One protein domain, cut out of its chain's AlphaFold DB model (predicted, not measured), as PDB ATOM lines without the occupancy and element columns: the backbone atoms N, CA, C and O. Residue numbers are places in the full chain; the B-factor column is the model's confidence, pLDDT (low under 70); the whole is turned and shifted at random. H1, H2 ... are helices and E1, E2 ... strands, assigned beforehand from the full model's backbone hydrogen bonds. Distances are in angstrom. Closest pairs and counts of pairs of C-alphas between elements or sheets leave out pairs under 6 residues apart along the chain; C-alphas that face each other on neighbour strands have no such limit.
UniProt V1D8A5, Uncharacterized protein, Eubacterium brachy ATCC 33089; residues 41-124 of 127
ATOM      1  N   SER A  41     171.898 214.302  90.979       97.94
ATOM      2  CA  SER A  41     170.728 214.730  90.198       97.94
ATOM      3  C   SER A  41     169.399 214.186  90.738       97.94
ATOM      4  O   SER A  41     168.374 214.865  90.666       97.94
ATOM      5  N   ALA A  42     169.399 212.986  91.329       97.88
ATOM      6  CA  ALA A  42     168.216 212.426  91.974       97.88
ATOM      7  C   ALA A  42     167.880 213.189  93.266       97.88
ATOM      8  O   ALA A  42     166.716 213.531  93.483       97.88
ATOM      9  N   VAL A  43     168.895 213.510  94.080       98.38
ATOM     10  CA  VAL A  43     168.751 214.329  95.299       98.38
ATOM     11  C   VAL A  43     168.251 215.730  94.955       98.38
ATOM     12  O   VAL A  43     167.246 216.166  95.511       98.38
ATOM     13  N   ALA A  44     168.887 216.403  93.999       98.50
ATOM     14  CA  ALA A  44     168.505 217.737  93.551       98.50
ATOM     15  C   ALA A  44     167.053 217.777  93.057       98.50
ATOM     16  O   ALA A  44     166.274 218.621  93.496       98.50
ATOM     17  N   LYS A  45     166.651 216.803  92.226       98.06
ATOM     18  CA  LYS A  45     165.266 216.676  91.754       98.06
ATOM     19  C   LYS A  45     164.285 216.438  92.902       98.06
ATOM     20  O   LYS A  45     163.221 217.049  92.914       98.06
ATOM     21  N   HIS A  46     164.625 215.573  93.862       97.50
ATOM     22  CA  HIS A  46     163.782 215.327  95.035       97.50
ATOM     23  C   HIS A  46     163.609 216.593  95.884       97.50
ATOM     24  O   HIS A  46     162.515 216.862  96.376       97.50
ATOM     25  N   LEU A  47     164.671 217.385  96.032       97.88
ATOM     26  CA  LEU A  47     164.676 218.649  96.768       97.88
ATOM     27  C   LEU A  47     164.130 219.841  95.967       97.88
ATOM     28  O   LEU A  47     163.963 220.905  96.553       97.88
ATOM     29  N   GLU A  48     163.794 219.653  94.688       98.06
ATOM     30  CA  GLU A  48     163.305 220.699  93.772       98.06
ATOM     31  C   GLU A  48     164.319 221.836  93.538       98.06
ATOM     32  O   GLU A  48     163.943 222.987  93.309       98.06
ATOM     33  N   LEU A  49     165.614 221.502  93.573       98.12
ATOM     34  CA  LEU A  49     166.710 222.423  93.271       98.12
ATOM     35  C   LEU A  49     166.790 222.728  91.767       98.12
ATOM     36  O   LEU A  49     166.469 221.878  90.931       98.12
ATOM     37  N   LYS A  50     167.225 223.942  91.424       97.75
ATOM     38  CA  LYS A  50     167.304 224.461  90.049       97.75
ATOM     39  C   LYS A  50     168.689 225.033  89.757       97.75
ATOM     40  O   LYS A  50     169.547 225.004  90.627       97.75
ATOM     41  N   ASP A  51     168.895 225.523  88.537       97.44
ATOM     42  CA  ASP A  51     170.082 226.303  88.156       97.44
ATOM     43  C   ASP A  51     171.400 225.566  88.450       97.44
ATOM     44  O   ASP A  51     172.287 226.064  89.142       97.44
ATOM     45  N   GLU A  52     171.486 224.324  87.953       98.00
ATOM     46  CA  GLU A  52     172.656 223.464  88.135       98.00
ATOM     47  C   GLU A  52     173.914 224.088  87.515       98.00
ATOM     48  O   GLU A  52     173.910 224.504  86.354       98.00
ATOM     49  N   SER A  53     175.013 224.072  88.266       98.31
ATOM     50  CA  SER A  53     176.350 224.421  87.786       98.31
ATOM     51  C   SER A  53     177.429 223.524  88.401       98.31
ATOM     52  O   SER A  53     177.216 222.854  89.418       98.31
ATOM     53  N   ASP A  54     178.587 223.469  87.743       98.06
ATOM     54  CA  ASP A  54     179.726 222.663  88.183       98.06
ATOM     55  C   ASP A  54     180.446 223.298  89.381       98.06
ATOM     56  O   ASP A  54     180.514 224.519  89.514       98.06
ATOM     57  N   VAL A  55     181.022 222.449  90.234       97.31
ATOM     58  CA  VAL A  55     181.864 222.843  91.374       97.31
ATOM     59  C   VAL A  55     183.131 221.997  91.424       97.31
ATOM     60  O   VAL A  55     183.144 220.841  91.000       97.31
ATOM     61  N   GLU A  56     184.196 222.544  92.002       96.12
ATOM     62  CA  GLU A  56     185.485 221.859  92.163       96.12
ATOM     63  C   GLU A  56     185.480 220.912  93.378       96.12
ATOM     64  O   GLU A  56     186.191 221.094  94.365       96.12
ATOM     65  N   TYR A  57     184.655 219.870  93.318       97.38
ATOM     66  CA  TYR A  57     184.429 218.942  94.434       97.38
ATOM     67  C   TYR A  57     185.640 218.049  94.767       97.38
ATOM     68  O   TYR A  57     185.745 217.504  95.865       97.38
ATOM     69  N   GLN A  58     186.577 217.895  93.832       96.94
ATOM     70  CA  GLN A  58     187.757 217.045  94.007       96.94
ATOM     71  C   GLN A  58     188.729 217.618  95.047       96.94
ATOM     72  O   GLN A  58     189.381 216.853  95.752       96.94
ATOM     73  N   MET A  59     188.784 218.949  95.195       95.19
ATOM     74  CA  MET A  59     189.634 219.608  96.197       95.19
ATOM     75  C   MET A  59     189.195 219.332  97.635       95.19
ATOM     76  O   MET A  59     189.990 219.472  98.557       95.19
ATOM     77  N   ILE A  60     187.938 218.930  97.816       95.75
ATOM     78  CA  ILE A  60     187.373 218.537  99.108       95.75
ATOM     79  C   ILE A  60     187.173 217.020  99.195       95.75
ATOM     80  O   ILE A  60     186.424 216.551 100.038       95.75
ATOM     81  N   HIS A  61     187.812 216.254  98.301       97.38
ATOM     82  CA  HIS A  61     187.778 214.786  98.247       97.38
ATOM     83  C   HIS A  61     186.379 214.155  98.108       97.38
ATOM     84  O   HIS A  61     186.189 212.963  98.374       97.38
ATOM     85  N   ALA A  62     185.391 214.918  97.641       98.12
ATOM     86  CA  ALA A  62     184.114 214.353  97.235       98.12
ATOM     87  C   ALA A  62     184.271 213.558  95.921       98.12
ATOM     88  O   ALA A  62     185.171 213.797  95.114       98.12
ATOM     89  N   LYS A  63     183.377 212.594  95.698       98.12
ATOM     90  CA  LYS A  63     183.271 211.792  94.467       98.12
ATOM     91  C   LYS A  63     182.446 212.482  93.380       98.12
ATOM     92  O   LYS A  63     182.621 212.164  92.209       98.12
ATOM     93  N   ASP A  64     181.538 213.367  93.775       98.44
ATOM     94  CA  ASP A  64     180.703 214.174  92.885       98.44
ATOM     95  C   ASP A  64     180.267 215.449  93.622       98.44
ATOM     96  O   ASP A  64     180.230 215.480  94.860       98.44
ATOM     97  N   GLY A  65     179.916 216.489  92.876       98.38
ATOM     98  CA  GLY A  65     179.445 217.750  93.429       98.38
ATOM     99  C   GLY A  65     178.794 218.646  92.389       98.38
ATOM    100  O   GLY A  65     179.280 218.755  91.263       98.38
ATOM    101  N   LYS A  66     177.717 219.324  92.789       98.69
ATOM    102  CA  LYS A  66     177.022 220.330  91.976       98.69
ATOM    103  C   LYS A  66     176.526 221.480  92.838       98.69
ATOM    104  O   LYS A  66     176.130 221.275  93.987       98.69
ATOM    105  N   SER A  67     176.507 222.669  92.248       98.38
ATOM    106  CA  SER A  67     175.845 223.835  92.818       98.38
ATOM    107  C   SER A  67     174.480 224.051  92.173       98.38
ATOM    108  O   SER A  67     174.261 223.677  91.021       98.38
ATOM    109  N   TYR A  68     173.565 224.636  92.933       98.38
ATOM    110  CA  TYR A  68     172.169 224.854  92.595       98.38
ATOM    111  C   TYR A  68     171.681 226.200  93.139       98.38
ATOM    112  O   TYR A  68     172.264 226.778  94.062       98.38
ATOM    113  N   ASN A  69     170.548 226.656  92.603       97.25
ATOM    114  CA  ASN A  69     169.859 227.893  92.954       97.25
ATOM    115  C   ASN A  69     170.825 229.087  92.905       97.25
ATOM    116  O   ASN A  69     171.045 229.745  93.921       97.25
ATOM    117  N   ASP A  70     171.439 229.317  91.742       96.00
ATOM    118  CA  ASP A  70     172.383 230.413  91.488       96.00
ATOM    119  C   ASP A  70     173.596 230.436  92.434       96.00
ATOM    120  O   ASP A  70     174.045 231.497  92.870       96.00
ATOM    121  N   GLY A  71     174.132 229.265  92.790       96.50
ATOM    122  CA  GLY A  71     175.321 229.185  93.642       96.50
ATOM    123  C   GLY A  71     175.036 229.122  95.144       96.50
ATOM    124  O   GLY A  71     175.972 229.028  95.933       96.50
ATOM    125  N   ASN A  72     173.772 229.199  95.570       97.06
ATOM    126  CA  ASN A  72     173.431 229.315  96.991       97.06
ATOM    127  C   ASN A  72     173.415 227.969  97.725       97.06
ATOM    128  O   ASN A  72     173.592 227.934  98.946       97.06
ATOM    129  N   ILE A  73     173.198 226.867  97.005       98.19
ATOM    130  CA  ILE A  73     173.144 225.517  97.571       98.19
ATOM    131  C   ILE A  73     174.143 224.634  96.842       98.19
ATOM    132  O   ILE A  73     174.148 224.582  95.620       98.19
ATOM    133  N   GLU A  74     174.932 223.875  97.588       98.50
ATOM    134  CA  GLU A  74     175.802 222.847  97.028       98.50
ATOM    135  C   GLU A  74     175.418 221.478  97.582       98.50
ATOM    136  O   GLU A  74     175.125 221.313  98.772       98.50
ATOM    137  N   LEU A  75     175.424 220.489  96.691       98.75
ATOM    138  CA  LEU A  75     175.335 219.079  97.030       98.75
ATOM    139  C   LEU A  75     176.663 218.420  96.696       98.75
ATOM    140  O   LEU A  75     177.192 218.605  95.604       98.75
ATOM    141  N   TYR A  76     177.151 217.597  97.614       98.69
ATOM    142  CA  TYR A  76     178.338 216.774  97.415       98.69
ATOM    143  C   TYR A  76     178.038 215.326  97.766       98.69
ATOM    144  O   TYR A  76     177.219 215.057  98.647       98.69
ATOM    145  N   TYR A  77     178.719 214.397  97.104       98.50
ATOM    146  CA  TYR A  77     178.661 212.973  97.410       98.50
ATOM    147  C   TYR A  77     180.053 212.457  97.758       98.50
ATOM    148  O   TYR A  77     180.977 212.585  96.963       98.50
ATOM    149  N   TYR A  78     180.201 211.860  98.934       98.31
ATOM    150  CA  TYR A  78     181.452 211.330  99.465       98.31
ATOM    151  C   TYR A  78     181.434 209.802  99.520       98.31
ATOM    152  O   TYR A  78     180.387 209.160  99.429       98.31
ATOM    153  N   ASP A  79     182.610 209.201  99.723       97.81
ATOM    154  CA  ASP A  79     182.645 207.867 100.316       97.81
ATOM    155  C   ASP A  79     182.101 207.931 101.748       97.81
ATOM    156  O   ASP A  79     182.588 208.705 102.564       97.81
ATOM    157  N   GLU A  80     181.120 207.097 102.079       95.81
ATOM    158  CA  GLU A  80     180.534 207.066 103.423       95.81
ATOM    159  C   GLU A  80     181.534 206.667 104.515       95.81
ATOM    160  O   GLU A  80     181.317 206.970 105.691       95.81
ATOM    161  N   ASN A  81     182.620 205.993 104.129       97.00
ATOM    162  CA  ASN A  81     183.661 205.532 105.035       97.00
ATOM    163  C   ASN A  81     184.912 206.421 105.032       97.00
ATOM    164  O   ASN A  81     185.831 206.121 105.802       97.00
ATOM    165  N   SER A  82     184.976 207.479 104.206       97.44
ATOM    166  CA  SER A  82     186.128 208.390 104.220       97.44
ATOM    167  C   SER A  82     186.196 209.173 105.524       97.44
ATOM    168  O   SER A  82     185.181 209.427 106.179       97.44
ATOM    169  N   ASP A  83     187.410 209.560 105.899       97.81
ATOM    170  CA  ASP A  83     187.620 210.389 107.081       97.81
ATOM    171  C   ASP A  83     187.041 211.793 106.866       97.81
ATOM    172  O   ASP A  83     186.335 212.276 107.744       97.81
ATOM    173  N   ASP A  84     187.148 212.358 105.656       97.50
ATOM    174  CA  ASP A  84     186.521 213.641 105.304       97.50
ATOM    175  C   ASP A  84     185.001 213.654 105.564       97.50
ATOM    176  O   ASP A  84     184.460 214.612 106.115       97.50
ATOM    177  N   TYR A  85     184.282 212.576 105.220       97.94
ATOM    178  CA  TYR A  85     182.838 212.511 105.464       97.94
ATOM    179  C   TYR A  85     182.494 212.345 106.950       97.94
ATOM    180  O   TYR A  85     181.483 212.878 107.417       97.94
ATOM    181  N   LYS A  86     183.327 211.625 107.713       97.44
ATOM    182  CA  LYS A  86     183.176 211.521 109.175       97.44
ATOM    183  C   LYS A  86     183.443 212.869 109.843       97.44
ATOM    184  O   LYS A  86     182.657 213.277 110.692       97.44
ATOM    185  N   ASP A  87     184.466 213.594 109.400       97.56
ATOM    186  CA  ASP A  87     184.781 214.930 109.900       97.56
ATOM    187  C   ASP A  87     183.649 215.920 109.604       97.56
ATOM    188  O   ASP A  87     183.296 216.729 110.462       97.56
ATOM    189  N   LEU A  88     183.000 215.825 108.437       96.81
ATOM    190  CA  LEU A  88     181.812 216.628 108.120       96.81
ATOM    191  C   LEU A  88     180.625 216.324 109.044       96.81
ATOM    192  O   LEU A  88     179.935 217.252 109.464       96.81
ATOM    193  N   LYS A  89     180.400 215.056 109.413       94.56
ATOM    194  CA  LYS A  89     179.373 214.679 110.408       94.56
ATOM    195  C   LYS A  89     179.663 215.254 111.794       94.56
ATOM    196  O   LYS A  89     178.732 215.618 112.508       94.56
ATOM    197  N   ASP A  90     180.940 215.349 112.142       94.38
ATOM    198  CA  ASP A  90     181.430 215.902 113.403       94.38
ATOM    199  C   ASP A  90     181.509 217.441 113.411       94.38
ATOM    200  O   ASP A  90     181.866 218.028 114.435       94.38
ATOM    201  N   GLY A  91     181.214 218.107 112.286       93.56
ATOM    202  CA  GLY A  91     181.347 219.561 112.135       93.56
ATOM    203  C   GLY A  91     182.800 220.054 112.087       93.56
ATOM    204  O   GLY A  91     183.066 221.213 112.393       93.56
ATOM    205  N   LYS A  92     183.747 219.174 111.741       94.06
ATOM    206  CA  LYS A  92     185.196 219.436 111.654       94.06
ATOM    207  C   LYS A  92     185.729 219.438 110.218       94.06
ATOM    208  O   LYS A  92     186.925 219.629 110.018       94.06
ATOM    209  N   GLY A  93     184.870 219.173 109.237       92.06
ATOM    210  CA  GLY A  93     185.266 219.086 107.836       92.06
ATOM    211  C   GLY A  93     185.741 220.420 107.256       92.06
ATOM    212  O   GLY A  93     185.496 221.493 107.804       92.06
ATOM    213  N   PHE A  94     186.405 220.345 106.101       91.94
ATOM    214  CA  PHE A  94     186.928 221.516 105.386       91.94
ATOM    215  C   PHE A  94     185.832 222.498 104.932       91.94
ATOM    216  O   PHE A  94     186.083 223.693 104.785       91.94
ATOM    217  N   ILE A  95     184.612 221.997 104.717       94.56
ATOM    218  CA  ILE A  95     183.423 222.798 104.412       94.56
ATOM    219  C   ILE A  95     182.410 222.710 105.556       94.56
ATOM    220  O   ILE A  95     182.347 221.705 106.262       94.56
ATOM    221  N   ASP A  96     181.567 223.735 105.698       93.44
ATOM    222  CA  ASP A  96     180.416 223.672 106.603       93.44
ATOM    223  C   ASP A  96     179.291 222.840 105.963       93.44
ATOM    224  O   ASP A  96     178.775 223.173 104.889       93.44
ATOM    225  N   ALA A  97     178.928 221.742 106.625       96.56
ATOM    226  CA  ALA A  97     177.812 220.892 106.251       96.56
ATOM    227  C   ALA A  97     176.556 221.317 107.019       96.56
ATOM    228  O   ALA A  97     176.462 221.177 108.236       96.56
ATOM    229  N   ALA A  98     175.524 221.745 106.292       97.38
ATOM    230  CA  ALA A  98     174.218 222.000 106.891       97.38
ATOM    231  C   ALA A  98     173.524 220.696 107.311       97.38
ATOM    232  O   ALA A  98     172.815 220.655 108.317       97.38
ATOM    233  N   ALA A  99     173.727 219.629 106.534       98.12
ATOM    234  CA  ALA A  99     173.300 218.280 106.866       98.12
ATOM    235  C   ALA A  99     174.085 217.233 106.071       98.12
ATOM    236  O   ALA A  99     174.588 217.500 104.980       98.12
ATOM    237  N   THR A 100     174.104 216.005 106.588       98.31
ATOM    238  CA  THR A 100     174.673 214.833 105.913       98.31
ATOM    239  C   THR A 100     173.667 213.681 105.888       98.31
ATOM    240  O   THR A 100     172.958 213.491 106.877       98.31
ATOM    241  N   ASN A 101     173.623 212.884 104.817       98.00
ATOM    242  CA  ASN A 101     172.793 211.674 104.726       98.00
ATOM    243  C   ASN A 101     173.371 210.682 103.694       98.00
ATOM    244  O   ASN A 101     173.480 211.038 102.528       98.00
ATOM    245  N   ASN A 102     173.722 209.448 104.094       96.88
ATOM    246  CA  ASN A 102     174.206 208.376 103.191       96.88
ATOM    247  C   ASN A 102     175.302 208.825 102.194       96.88
ATOM    248  O   ASN A 102     175.194 208.623 100.986       96.88
ATOM    249  N   GLY A 103     176.336 209.509 102.686       97.88
ATOM    250  CA  GLY A 103     177.448 210.012 101.865       97.88
ATOM    251  C   GLY A 103     177.167 211.360 101.211       97.88
ATOM    252  O   GLY A 103     178.098 212.046 100.805       97.88
ATOM    253  N   PHE A 104     175.907 211.793 101.158       98.62
ATOM    254  CA  PHE A 104     175.565 213.122 100.680       98.62
ATOM    255  C   PHE A 104     175.775 214.179 101.755       98.62
ATOM    256  O   PHE A 104     175.549 213.935 102.947       98.62
ATOM    257  N   VAL A 105     176.145 215.369 101.301       98.62
ATOM    258  CA  VAL A 105     176.301 216.585 102.096       98.62
ATOM    259  C   VAL A 105     175.512 217.697 101.422       98.62
ATOM    260  O   VAL A 105     175.624 217.891 100.213       98.62
ATOM    261  N   LEU A 106     174.722 218.412 102.216       98.44
ATOM    262  CA  LEU A 106     174.019 219.628 101.830       98.44
ATOM    263  C   LEU A 106     174.728 220.820 102.472       98.44
ATOM    264  O   LEU A 106     174.903 220.844 103.692       98.44
ATOM    265  N   ARG A 107     175.084 221.820 101.667       97.62
ATOM    266  CA  ARG A 107     175.714 223.067 102.113       97.62
ATOM    267  C   ARG A 107     174.936 224.276 101.596       97.62
ATOM    268  O   ARG A 107     174.508 224.288 100.447       97.62
ATOM    269  N   PHE A 108     174.795 225.297 102.440       97.69
ATOM    270  CA  PHE A 108     174.322 226.627 102.040       97.69
ATOM    271  C   PHE A 108     175.531 227.558 101.970       97.69
ATOM    272  O   PHE A 108     176.188 227.782 102.985       97.69
ATOM    273  N   VAL A 109     175.844 228.081 100.786       94.69
ATOM    274  CA  VAL A 109     177.057 228.889 100.555       94.69
ATOM    275  C   VAL A 109     176.953 230.260 101.226       94.69
ATOM    276  O   VAL A 109     177.936 230.765 101.764       94.69
ATOM    277  N   ASP A 110     175.755 230.845 101.258       88.06
ATOM    278  CA  ASP A 110     175.495 232.164 101.843       88.06
ATOM    279  C   ASP A 110     175.126 232.120 103.341       88.06
ATOM    280  O   ASP A 110     174.749 233.142 103.921       88.06
ATOM    281  N   ASN A 111     175.226 230.943 103.973       79.38
ATOM    282  CA  ASN A 111     174.827 230.657 105.355       79.38
ATOM    283  C   ASN A 111     173.346 230.938 105.689       79.38
ATOM    284  O   ASN A 111     172.964 230.878 106.863       79.38
ATOM    285  N   LYS A 112     172.477 231.194 104.700       91.19
ATOM    286  CA  LYS A 112     171.031 231.308 104.926       91.19
ATOM    287  C   LYS A 112     170.398 229.924 104.897       91.19
ATOM    288  O   LYS A 112     169.937 229.444 103.866       91.19
ATOM    289  N   LYS A 113     170.386 229.271 106.058       93.94
ATOM    290  CA  LYS A 113     169.834 227.919 106.209       93.94
ATOM    291  C   LYS A 113     168.323 227.902 105.962       93.94
ATOM    292  O   LYS A 113     167.579 228.692 106.540       93.94
ATOM    293  N   ASP A 114     167.879 226.947 105.149       96.56
ATOM    294  CA  ASP A 114     166.473 226.563 105.022       96.56
ATOM    295  C   ASP A 114     166.235 225.255 105.788       96.56
ATOM    296  O   ASP A 114     166.537 224.158 105.309       96.56
ATOM    297  N   GLU A 115     165.673 225.373 106.990       97.62
ATOM    298  CA  GLU A 115     165.395 224.232 107.867       97.62
ATOM    299  C   GLU A 115     164.422 223.221 107.243       97.62
ATOM    300  O   GLU A 115     164.541 222.016 107.471       97.62
ATOM    301  N   LYS A 116     163.470 223.662 106.405       97.88
ATOM    302  CA  LYS A 116     162.538 222.732 105.746       97.88
ATOM    303  C   LYS A 116     163.264 221.886 104.710       97.88
ATOM    304  O   LYS A 116     162.992 220.689 104.602       97.88
ATOM    305  N   LEU A 117     164.184 222.497 103.970       98.25
ATOM    306  CA  LEU A 117     165.006 221.806 102.984       98.25
ATOM    307  C   LEU A 117     165.977 220.832 103.659       98.25
ATOM    308  O   LEU A 117     166.080 219.684 103.224       98.25
ATOM    309  N   ILE A 118     166.608 221.242 104.764       98.56
ATOM    310  CA  ILE A 118     167.460 220.382 105.600       98.56
ATOM    311  C   ILE A 118     166.691 219.141 106.071       98.56
ATOM    312  O   ILE A 118     167.162 218.013 105.913       98.56
ATOM    313  N   GLU A 119     165.486 219.325 106.608       98.44
ATOM    314  CA  GLU A 119     164.663 218.212 107.085       98.44
ATOM    315  C   GLU A 119     164.170 217.309 105.947       98.44
ATOM    316  O   GLU A 119     164.116 216.088 106.112       98.44
ATOM    317  N   LYS A 120     163.857 217.871 104.770       98.12
ATOM    318  CA  LYS A 120     163.531 217.087 103.566       98.12
ATOM    319  C   LYS A 120     164.729 216.228 103.145       98.12
ATOM    320  O   LYS A 120     164.565 215.035 102.911       98.12
ATOM    321  N   PHE A 121     165.933 216.800 103.140       98.56
ATOM    322  CA  PHE A 121     167.173 216.104 102.793       98.56
ATOM    323  C   PHE A 121     167.519 214.959 103.761       98.56
ATOM    324  O   PHE A 121     167.828 213.848 103.323       98.56
ATOM    325  N   LYS A 122     167.412 215.174 105.078       98.12
ATOM    326  CA  LYS A 122     167.683 214.132 106.092       98.12
ATOM    327  C   LYS A 122     166.740 212.929 106.000       98.12
ATOM    328  O   LYS A 122     167.110 211.831 106.404       98.12
ATOM    329  N   LYS A 123     165.520 213.123 105.493       97.69
ATOM    330  CA  LYS A 123     164.499 212.066 105.390       97.69
ATOM    331  C   LYS A 123     164.648 211.183 104.158       97.69
ATOM    332  O   LYS A 123     163.997 210.137 104.106       97.69
ATOM    333  N   ILE A 124     165.488 211.568 103.195       97.12
ATOM    334  CA  ILE A 124     165.718 210.782 101.983       97.12
ATOM    335  C   ILE A 124     166.205 209.384 102.375       97.12
ATOM    336  O   ILE A 124     167.209 209.232 103.073       97.12
TER     337      ILE A 124
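What this domain is: This is residues 41 to 124 of the 127 residues of an uncharacterized protein of Eubacterium brachy ATCC 33089 (UniProt V1D8A5). A twisted sheet of four strands makes the middle of this domain, with H4 packed on one face, over the edge strand E3, and H3 over the opposite face. H1 packs on H4 and grazes the sheet with residues 41 to 44, while the short H2 packs on E1; the stretch between H1 and H2 adds a short pairing along E1. The printed part has 84 residues with four named helices and four named strands, in the order H1 H2 E1 E2 H3 E3 E4 H4. The sheet's order is E1, E2, E4, E3, all antiparallel, and the class is mixed, helices and strands. The whole is compact, with a radius of gyration of the C-alphas of 11.6 A, and rounded, spanning 30 by 25 by 23 A.

How they stand to each other: Begin at the inner strands, E2, residues 73 to 77, and E4, residues 104 to 108: they are antiparallel at 161 degrees, with N 74 and O 107 2.9 A apart, within hydrogen-bond range. Beside E2 find the edge strand E1, residues 64 to 68, its hairpin partner, with N 68 and O 73 at 2.8 A. Beside E4 find the other edge strand, E3, residues 99 to 101, also a hairpin with it, with N 101 and O 104 at 2.9 A. Residues 53 to 54 pair antiparallel with residues 66 to 67 of E1. H4, residues 115 to 122, lies over E3 and along it, at 2 degrees on the local plane and a height over the sheet of 7.7 A; its closest C-alphas to E3 are those of Lys 122 and Asn 101, 5.8 A apart. On the opposite face is H3, residues 83 to 89, at a height over the sheet of 9.8 A. E2, H3 and E3 form a split strand-helix-strand unit, two strands running the same way with E4 between them, and its crossover is right-handed. H1, residues 41 to 47, only grazes the sheet and touches H4 at a steep tilt of 44 degrees, opposite ways, closest at the C-alphas of Leu 47 and Leu 117, 7.0 A. H2, residues 57 to 60, only grazes the sheet too; the C-alphas of Tyr 57 and Gly 65 are its closest to E1, 5.2 A apart. H3 and H4 are apart. In H1, H3 and H4 every O i to N i+4 pair is within hydrogen-bond range; H2 is too short for such a pair.

Where its parts are: Find C-alpha 41 at (170.728, 214.730, 90.198), where H1 begins its 9.8 A; H2 spans 5.5 A. E1 starts at C-alpha 64, (180.703, 214.174, 92.885), and runs 13.7 A, as does E2; E4 runs 13.6 A and E3 7.0 A. H3 spans 9.9 A, and H4 spans 10.5 A to C-alpha 122 at (167.683, 214.132, 106.092).

The domain as a whole: The two C-alphas farthest apart are those of Asp 70 and Asn 81, 30.5 A. The printed part has no cut and no long link. Its mean pLDDT is 96.8, and no printed residue is under 70.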